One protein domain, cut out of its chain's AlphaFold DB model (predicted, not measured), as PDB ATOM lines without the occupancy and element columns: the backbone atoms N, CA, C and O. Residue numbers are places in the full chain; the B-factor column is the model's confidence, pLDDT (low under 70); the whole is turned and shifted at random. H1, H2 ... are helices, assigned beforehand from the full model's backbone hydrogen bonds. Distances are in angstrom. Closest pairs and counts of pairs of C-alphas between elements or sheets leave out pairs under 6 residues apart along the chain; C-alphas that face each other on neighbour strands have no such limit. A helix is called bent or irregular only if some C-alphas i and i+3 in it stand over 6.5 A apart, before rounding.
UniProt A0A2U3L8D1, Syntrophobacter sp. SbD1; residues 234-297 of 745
ATOM      1  N   GLN A 234    -128.279 370.816  14.968       82.19
ATOM      2  CA  GLN A 234    -127.190 370.171  14.247       82.19
ATOM      3  C   GLN A 234    -127.721 369.156  13.232       82.19
ATOM      4  O   GLN A 234    -128.663 368.403  13.481       82.19
ATOM      5  N   THR A 235    -127.061 369.072  12.084       79.81
ATOM      6  CA  THR A 235    -127.250 367.958  11.147       79.81
ATOM      7  C   THR A 235    -126.670 366.657  11.716       79.81
ATOM      8  O   THR A 235    -125.864 366.662  12.648       79.81
ATOM      9  N   ALA A 236    -126.981 365.517  11.092       76.44
ATOM     10  CA  ALA A 236    -126.376 364.223  11.446       76.44
ATOM     11  C   ALA A 236    -124.835 364.181  11.290       76.44
ATOM     12  O   ALA A 236    -124.189 363.256  11.791       76.44
ATOM     13  N   SER A 237    -124.259 365.162  10.584       70.94
ATOM     14  CA  SER A 237    -122.815 365.381  10.421       70.94
ATOM     15  C   SER A 237    -122.253 366.432  11.390       70.94
ATOM     16  O   SER A 237    -121.105 366.829  11.231       70.94
ATOM     17  N   GLN A 238    -123.046 366.883  12.371       70.81
ATOM     18  CA  GLN A 238    -122.698 367.892  13.384       70.81
ATOM     19  C   GLN A 238    -122.440 369.307  12.837       70.81
ATOM     20  O   GLN A 238    -121.850 370.141  13.515       70.81
ATOM     21  N   ILE A 239    -122.911 369.602  11.622       73.50
ATOM     22  CA  ILE A 239    -122.926 370.973  11.086       73.50
ATOM     23  C   ILE A 239    -124.083 371.729  11.744       73.50
ATOM     24  O   ILE A 239    -125.191 371.188  11.779       73.50
ATOM     25  N   LEU A 240    -123.816 372.931  12.260       78.62
ATOM     26  CA  LEU A 240    -124.819 373.799  12.884       78.62
ATOM     27  C   LEU A 240    -125.841 374.289  11.853       78.62
ATOM     28  O   LEU A 240    -125.483 374.555  10.709       78.62
ATOM     29  N   LEU A 241    -127.098 374.382  12.278       79.38
ATOM     30  CA  LEU A 241    -128.217 374.874  11.481       79.38
ATOM     31  C   LEU A 241    -128.479 376.336  11.817       79.38
ATOM     32  O   LEU A 241    -128.764 376.644  12.976       79.38
ATOM     33  N   ASP A 242    -128.388 377.206  10.816       81.31
ATOM     34  CA  ASP A 242    -128.613 378.638  11.000       81.31
ATOM     35  C   ASP A 242    -130.106 378.938  11.237       81.31
ATOM     36  O   ASP A 242    -130.998 378.226  10.762       81.31
ATOM     37  N   GLU A 243    -130.383 380.005  11.980       86.44
ATOM     38  CA  GLU A 243    -131.726 380.532  12.200       86.44
ATOM     39  C   GLU A 243    -132.394 380.931  10.878       86.44
ATOM     40  O   GLU A 243    -133.566 380.611  10.671       86.44
ATOM     41  N   ASP A 244    -131.646 381.534   9.950       85.00
ATOM     42  CA  ASP A 244    -132.166 381.926   8.634       85.00
ATOM     43  C   ASP A 244    -132.565 380.699   7.795       85.00
ATOM     44  O   ASP A 244    -133.624 380.675   7.159       85.00
ATOM     45  N   GLU A 245    -131.752 379.638   7.833       83.31
ATOM     46  CA  GLU A 245    -132.030 378.375   7.137       83.31
ATOM     47  C   GLU A 245    -133.268 377.680   7.710       83.31
ATOM     48  O   GLU A 245    -134.127 377.199   6.961       83.31
ATOM     49  N   LEU A 246    -133.386 377.651   9.039       88.62
ATOM     50  CA  LEU A 246    -134.527 377.074   9.739       88.62
ATOM     51  C   LEU A 246    -135.813 377.874   9.499       88.62
ATOM     52  O   LEU A 246    -136.860 377.271   9.270       88.62
ATOM     53  N   THR A 247    -135.734 379.205   9.483       91.56
ATOM     54  CA  THR A 247    -136.861 380.098   9.170       91.56
ATOM     55  C   THR A 247    -137.336 379.886   7.735       91.56
ATOM     56  O   THR A 247    -138.525 379.676   7.489       91.56
ATOM     57  N   ALA A 248    -136.407 379.844   6.776       87.88
ATOM     58  CA  ALA A 248    -136.725 379.584   5.376       87.88
ATOM     59  C   ALA A 248    -137.285 378.170   5.153       87.88
ATOM     60  O   ALA A 248    -138.129 377.970   4.277       87.88
ATOM     61  N   SER A 249    -136.816 377.181   5.919       89.12
ATOM     62  CA  SER A 249    -137.369 375.826   5.908       89.12
ATOM     63  C   SER A 249    -138.795 375.816   6.456       89.12
ATOM     64  O   SER A 249    -139.688 375.292   5.794       89.12
ATOM     65  N   PHE A 250    -139.027 376.459   7.606       92.62
ATOM     66  CA  PHE A 250    -140.339 376.558   8.243       92.62
ATOM     67  C   PHE A 250    -141.378 377.185   7.313       92.62
ATOM     68  O   PHE A 250    -142.414 376.573   7.082       92.62
ATOM     69  N   GLU A 251    -141.084 378.326   6.687       91.50
ATOM     70  CA  GLU A 251    -142.026 378.980   5.767       91.50
ATOM     71  C   GLU A 251    -142.436 378.096   4.580       91.50
ATOM     72  O   GLU A 251    -143.572 378.173   4.116       91.50
ATOM     73  N   LYS A 252    -141.539 377.220   4.108       89.25
ATOM     74  CA  LYS A 252    -141.829 376.281   3.012       89.25
ATOM     75  C   LYS A 252    -142.709 375.110   3.436       89.25
ATOM     76  O   LYS A 252    -143.401 374.551   2.591       89.25
ATOM     77  N   VAL A 253    -142.626 374.689   4.698       89.81
ATOM     78  CA  VAL A 253    -143.257 373.451   5.190       89.81
ATOM     79  C   VAL A 253    -144.319 373.694   6.261       89.81
ATOM     80  O   VAL A 253    -144.895 372.727   6.753       89.81
ATOM     81  N   LYS A 254    -144.613 374.948   6.623       90.94
ATOM     82  CA  LYS A 254    -145.559 375.298   7.696       90.94
ATOM     83  C   LYS A 254    -146.941 374.678   7.509       90.94
ATOM     84  O   LYS A 254    -147.524 374.243   8.489       90.94
ATOM     85  N   ASP A 255    -147.405 374.533   6.267       90.06
ATOM     86  CA  ASP A 255    -148.705 373.924   5.952       90.06
ATOM     87  C   ASP A 255    -148.731 372.406   6.221       90.06
ATOM     88  O   ASP A 255    -149.794 371.802   6.330       90.06
ATOM     89  N   THR A 256    -147.556 371.771   6.323       89.75
ATOM     90  CA  THR A 256    -147.412 370.344   6.664       89.75
ATOM     91  C   THR A 256    -147.233 370.101   8.162       89.75
ATOM     92  O   THR A 256    -147.451 368.983   8.625       89.75
ATOM     93  N   ILE A 257    -146.848 371.134   8.918       91.31
ATOM     94  CA  ILE A 257    -146.721 371.086  10.376       91.31
ATOM     95  C   ILE A 257    -148.074 371.503  10.975       91.31
ATOM     96  O   ILE A 257    -148.593 372.550  10.589       91.31
ATOM     97  N   PRO A 258    -148.657 370.756  11.931       93.56
ATOM     98  CA  PRO A 258    -149.902 371.159  12.587       93.56
ATOM     99  C   PRO A 258    -149.830 372.574  13.181       93.56
ATOM    100  O   PRO A 258    -148.871 372.900  13.883       93.56
ATOM    101  N   GLU A 259    -150.867 373.392  12.964       92.81
ATOM    102  CA  GLU A 259    -150.909 374.803  13.404       92.81
ATOM    103  C   GLU A 259    -150.641 374.978  14.907       92.81
ATOM    104  O   GLU A 259    -149.978 375.925  15.328       92.81
ATOM    105  N   MET A 260    -151.081 374.015  15.727       93.56
ATOM    106  CA  MET A 260    -150.836 374.006  17.174       93.56
ATOM    107  C   MET A 260    -149.344 373.982  17.552       93.56
ATOM    108  O   MET A 260    -148.983 374.456  18.629       93.56
ATOM    109  N   HIS A 261    -148.473 373.478  16.671       94.31
ATOM    110  CA  HIS A 261    -147.027 373.385  16.898       94.31
ATOM    111  C   HIS A 261    -146.250 374.569  16.318       94.31
ATOM    112  O   HIS A 261    -145.066 374.716  16.620       94.31
ATOM    113  N   HIS A 262    -146.880 375.445  15.528       94.88
ATOM    114  CA  HIS A 262    -146.205 376.602  14.920       94.88
ATOM    115  C   HIS A 262    -145.542 377.523  15.956       94.88
ATOM    116  O   HIS A 262    -144.376 377.871  15.759       94.88
ATOM    117  N   PRO A 263    -146.183 377.868  17.096       96.12
ATOM    118  CA  PRO A 263    -145.532 378.687  18.118       96.12
ATOM    119  C   PRO A 263    -144.307 378.001  18.738       96.12
ATOM    120  O   PRO A 263    -143.332 378.671  19.073       96.12
ATOM    121  N   LEU A 264    -144.338 376.669  18.875       95.62
ATOM    122  CA  LEU A 264    -143.221 375.883  19.408       95.62
ATOM    123  C   LEU A 264    -142.059 375.825  18.413       95.62
ATOM    124  O   LEU A 264    -140.909 376.004  18.813       95.62
ATOM    125  N   ALA A 265    -142.357 375.634  17.125       94.31
ATOM    126  CA  ALA A 265    -141.365 375.658  16.057       94.31
ATOM    127  C   ALA A 265    -140.675 377.027  15.974       94.31
ATOM    128  O   ALA A 265    -139.451 377.087  16.023       94.31
ATOM    129  N   LEU A 266    -141.432 378.129  15.952       95.88
ATOM    130  CA  LEU A 266    -140.870 379.487  15.936       95.88
ATOM    131  C   LEU A 266    -140.038 379.784  17.192       95.88
ATOM    132  O   LEU A 266    -138.918 380.282  17.087       95.88
ATOM    133  N   ALA A 267    -140.528 379.418  18.381       95.06
ATOM    134  CA  ALA A 267    -139.768 379.587  19.619       95.06
ATOM    135  C   ALA A 267    -138.443 378.805  19.601       95.06
ATOM    136  O   ALA A 267    -137.430 379.307  20.084       95.06
ATOM    137  N   PHE A 268    -138.431 377.600  19.027       96.19
ATOM    138  CA  PHE A 268    -137.217 376.810  18.834       96.19
ATOM    139  C   PHE A 268    -136.257 377.441  17.813       96.19
ATOM    140  O   PHE A 268    -135.048 377.482  18.049       96.19
ATOM    141  N   ILE A 269    -136.774 377.971  16.702       94.12
ATOM    142  CA  ILE A 269    -135.975 378.640  15.664       94.12
ATOM    143  C   ILE A 269    -135.214 379.835  16.248       94.12
ATOM    144  O   ILE A 269    -134.016 379.934  16.011       94.12
ATOM    145  N   HIS A 270    -135.837 380.636  17.113       93.12
ATOM    146  CA  HIS A 270    -135.187 381.788  17.761       93.12
ATOM    147  C   HIS A 270    -134.360 381.440  19.018       93.12
ATOM    148  O   HIS A 270    -133.709 382.307  19.601       93.12
ATOM    149  N   ALA A 271    -134.386 380.188  19.488       91.19
ATOM    150  CA  ALA A 271    -133.639 379.769  20.676       91.19
ATOM    151  C   ALA A 271    -132.127 379.619  20.393       91.19
ATOM    152  O   ALA A 271    -131.735 379.334  19.261       91.19
ATOM    153  N   PRO A 272    -131.238 379.737  21.393       82.31
ATOM    154  CA  PRO A 272    -129.810 379.470  21.195       82.31
ATOM    155  C   PRO A 272    -129.531 377.997  20.837       82.31
ATOM    156  O   PRO A 272    -130.366 377.118  21.044       82.31
ATOM    157  N   TYR A 273    -128.333 377.714  20.316       78.94
ATOM    158  CA  TYR A 273    -127.873 376.347  20.037       78.94
ATOM    159  C   TYR A 273    -127.820 375.469  21.300       78.94
ATOM    160  O   TYR A 273    -127.591 375.958  22.407       78.94
ATOM    161  N   GLY A 274    -127.933 374.150  21.113       78.69
ATOM    162  CA  GLY A 274    -127.862 373.166  22.196       78.69
ATOM    163  C   GLY A 274    -129.214 372.845  22.837       78.69
ATOM    164  O   GLY A 274    -130.267 373.226  22.334       78.69
ATOM    165  N   TRP A 275    -129.184 372.087  23.937       85.75
ATOM    166  CA  TRP A 275    -130.398 371.679  24.647       85.75
ATOM    167  C   TRP A 275    -130.890 372.794  25.578       85.75
ATOM    168  O   TRP A 275    -130.176 373.181  26.502       85.75
ATOM    169  N   ASN A 276    -132.106 373.287  25.345       90.25
ATOM    170  CA  ASN A 276    -132.767 374.348  26.109       90.25
ATOM    171  C   ASN A 276    -134.271 374.052  26.273       90.25
ATOM    172  O   ASN A 276    -134.773 373.055  25.751       90.25
ATOM    173  N   ASP A 277    -134.997 374.918  26.982       92.75
ATOM    174  CA  ASP A 277    -136.428 374.731  27.257       92.75
ATOM    175  C   ASP A 277    -137.283 374.683  25.982       92.75
ATOM    176  O   ASP A 277    -138.266 373.947  25.918       92.75
ATOM    177  N   GLN A 278    -136.921 375.442  24.947       95.19
ATOM    178  CA  GLN A 278    -137.625 375.458  23.665       95.19
ATOM    179  C   GLN A 278    -137.420 374.140  22.909       95.19
ATOM    180  O   GLN A 278    -138.383 373.578  22.394       95.19
ATOM    181  N   ALA A 279    -136.194 373.608  22.903       91.25
ATOM    182  CA  ALA A 279    -135.885 372.287  22.366       91.25
ATOM    183  C   ALA A 279    -136.610 371.181  23.146       91.25
ATOM    184  O   ALA A 279    -137.161 370.274  22.530       91.25
ATOM    185  N   ALA A 280    -136.674 371.285  24.479       92.75
ATOM    186  CA  ALA A 280    -137.402 370.342  25.325       92.75
ATOM    187  C   ALA A 280    -138.911 370.352  25.038       92.75
ATOM    188  O   ALA A 280    -139.509 369.292  24.894       92.75
ATOM    189  N   ARG A 281    -139.522 371.532  24.878       95.75
ATOM    190  CA  ARG A 281    -140.942 371.657  24.506       95.75
ATOM    191  C   ARG A 281    -141.226 371.121  23.107       95.75
ATOM    192  O   ARG A 281    -142.231 370.450  22.921       95.75
ATOM    193  N   LEU A 282    -140.349 371.397  22.140       95.88
ATOM    194  CA  LEU A 282    -140.484 370.864  20.784       95.88
ATOM    195  C   LEU A 282    -140.299 369.338  20.758       95.88
ATOM    196  O   LEU A 282    -140.959 368.659  19.980       95.88
ATOM    197  N   ALA A 283    -139.442 368.786  21.622       96.25
ATOM    198  CA  ALA A 283    -139.225 367.345  21.729       96.25
ATOM    199  C   ALA A 283    -140.484 366.570  22.141       96.25
ATOM    200  O   ALA A 283    -140.586 365.399  21.797       96.25
ATOM    201  N   GLU A 284    -141.425 367.196  22.855       96.50
ATOM    202  CA  GLU A 284    -142.690 366.573  23.276       96.50
ATOM    203  C   GLU A 284    -143.707 366.426  22.126       96.50
ATOM    204  O   GLU A 284    -144.658 365.648  22.240       96.50
ATOM    205  N   CYS A 285    -143.518 367.134  21.006       95.69
ATOM    206  CA  CYS A 285    -144.312 366.947  19.790       95.69
ATOM    207  C   CYS A 285    -143.932 365.629  19.097       95.69
ATOM    208  O   CYS A 285    -142.761 365.240  19.100       95.69
ATOM    209  N   GLU A 286    -144.891 364.954  18.453       96.06
ATOM    210  CA  GLU A 286    -144.575 363.739  17.695       96.06
ATOM    211  C   GLU A 286    -143.610 364.067  16.550       96.06
ATOM    212  O   GLU A 286    -143.810 365.006  15.779       96.06
ATOM    213  N   TRP A 287    -142.551 363.270  16.422       94.62
ATOM    214  CA  TRP A 287    -141.459 363.526  15.491       94.62
ATOM    215  C   TRP A 287    -141.952 363.703  14.059       94.62
ATOM    216  O   TRP A 287    -141.471 364.587  13.360       94.62
ATOM    217  N   GLU A 288    -142.912 362.894  13.612       91.50
ATOM    218  CA  GLU A 288    -143.446 362.985  12.251       91.50
ATOM    219  C   GLU A 288    -144.140 364.333  11.980       91.50
ATOM    220  O   GLU A 288    -144.077 364.824  10.856       91.50
ATOM    221  N   GLU A 289    -144.694 364.984  13.007       92.75
ATOM    222  CA  GLU A 289    -145.370 366.284  12.902       92.75
ATOM    223  C   GLU A 289    -144.384 367.457  12.802       92.75
ATOM    224  O   GLU A 289    -144.701 368.478  12.197       92.75
ATOM    225  N   ILE A 290    -143.182 367.318  13.373       92.88
ATOM    226  CA  ILE A 290    -142.161 368.382  13.401       92.88
ATOM    227  C   ILE A 290    -140.974 368.122  12.467       92.88
ATOM    228  O   ILE A 290    -140.252 369.048  12.103       92.88
ATOM    229  N   SER A 291    -140.755 366.876  12.038       91.88
ATOM    230  CA  SER A 291    -139.615 366.507  11.199       91.88
ATOM    231  C   SER A 291    -139.541 367.235   9.852       91.88
ATOM    232  O   SER A 291    -138.404 367.465   9.422       91.88
ATOM    233  N   PRO A 292    -140.651 367.640   9.185       91.81
ATOM    234  CA  PRO A 292    -140.585 368.405   7.940       91.81
ATOM    235  C   PRO A 292    -139.711 369.659   8.037       91.81
ATOM    236  O   PRO A 292    -138.977 369.947   7.089       91.81
ATOM    237  N   LEU A 293    -139.677 370.317   9.207       90.12
ATOM    238  CA  LEU A 293    -138.804 371.464   9.493       90.12
ATOM    239  C   LEU A 293    -137.330 371.177   9.164       90.12
ATOM    240  O   LEU A 293    -136.609 372.062   8.709       90.12
ATOM    241  N   PHE A 294    -136.886 369.932   9.349       87.50
ATOM    242  CA  PHE A 294    -135.493 369.512   9.186       87.50
ATOM    243  C   PHE A 294    -135.209 368.788   7.862       87.50
ATOM    244  O   PHE A 294    -134.050 368.600   7.484       87.50
ATOM    245  N   GLN A 295    -136.244 368.343   7.143       75.25
ATOM    246  CA  GLN A 295    -136.085 367.532   5.933       75.25
ATOM    247  C   GLN A 295    -135.653 368.354   4.710       75.25
ATOM    248  O   GLN A 295    -134.891 367.837   3.889       75.25
ATOM    249  N   GLY A 296    -136.056 369.629   4.624       60.75
ATOM    250  CA  GLY A 296    -135.687 370.557   3.543       60.75
ATOM    251  C   GLY A 296    -134.201 370.942   3.491       60.75
ATOM    252  O   GLY A 296    -133.754 371.514   2.502       60.75
ATOM    253  N   MET A 297    -133.426 370.586   4.521       59.03
ATOM    254  CA  MET A 297    -131.989 370.873   4.641       59.03
ATOM    255  C   MET A 297    -131.090 369.705   4.193       59.03
ATOM    256  O   MET A 297    -129.863 369.770   4.284       59.03
TER     257      MET A 297
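Overview. This is residues 234 to 297 of the 745 residues of a protein of Syntrophobacter sp. SbD1 (UniProt A0A2U3L8D1). Two longer helices, H1 and H2, lie side by side as a helical hairpin, and the chain then folds back along one side of it: H3 packs on H2, H5 packs on H1, and the short H4 lies near both hairpin helices. Before H1, the loop of residues 234 to 242 makes one end of the longest axis. The printed part has 64 residues with five named helices, H1 to H5 in that order, and no named strand; the class is all helix. It is compact, with a radius of gyration of the C-alphas of 10.8 A, and rounded, with spans of 28 by 24 by 18 A.

Along the chain. Start at Gln 234 and pass along residues 234 to 242, which hold no named element. Find C-alpha 243 at (-131.726, 380.532, 12.200); there H1 begins, residues 243 to 256, 19.5 A long. It is irregular, with C-alphas 252 and 255 standing 7.8 A apart. H2, residues 259 to 269, is 15.6 A long and also irregular, with C-alphas 260 and 263 standing 7.1 A apart. Go on to C-alpha 277 at (-136.428, 374.731, 27.257), where H3 begins, residues 277 to 283, 9.6 A long. H4 is residues 287 to 290, 5.3 A. H5 is residues 292 to 295, 5.0 A, and ends at C-alpha 295, (-136.085, 367.532, 5.933).

Arrangement. Look first at the hairpin of H1 and H2: they touch, opposite ways at a shallow tilt of 9 degrees, and their closest C-alphas, those of Glu 243 and Ile 269, are 5.8 A apart. H3 touches H2 at a steep tilt of 48 degrees, opposite ways, with the C-alphas of Phe 268 and Gln 278 closest at 5.0 A. H5 touches H1, where the C-alphas of Phe 250 and Leu 293 are closest at 5.5 A. H4 is close but not clearly touching H2, its closest C-alphas being those of Ala 265 and Ile 290 at 7.8 A. H4 and H5 meet only through their link. H1 and H3 are apart, and H2 and H5 are only just apart, at 8.2 A. In H3 each O i to N i+4 pair is within hydrogen-bond range, in H1 8 of 10 and in H2 5 of 7 are, and H4 and H5 are too short for such a pair.

Size, cuts and confidence. The two C-alphas farthest apart, those of Ser 237 and Met 260, are 30.1 A from each other. The printed part has no cut. The links from H1 to H2, H3 to H4 and H4 to H5 are tight; the link from H2 to H3, with 7 residues, is short. The mean pLDDT of the printed part is 88.2, and the residues under 70 are 296 to 297.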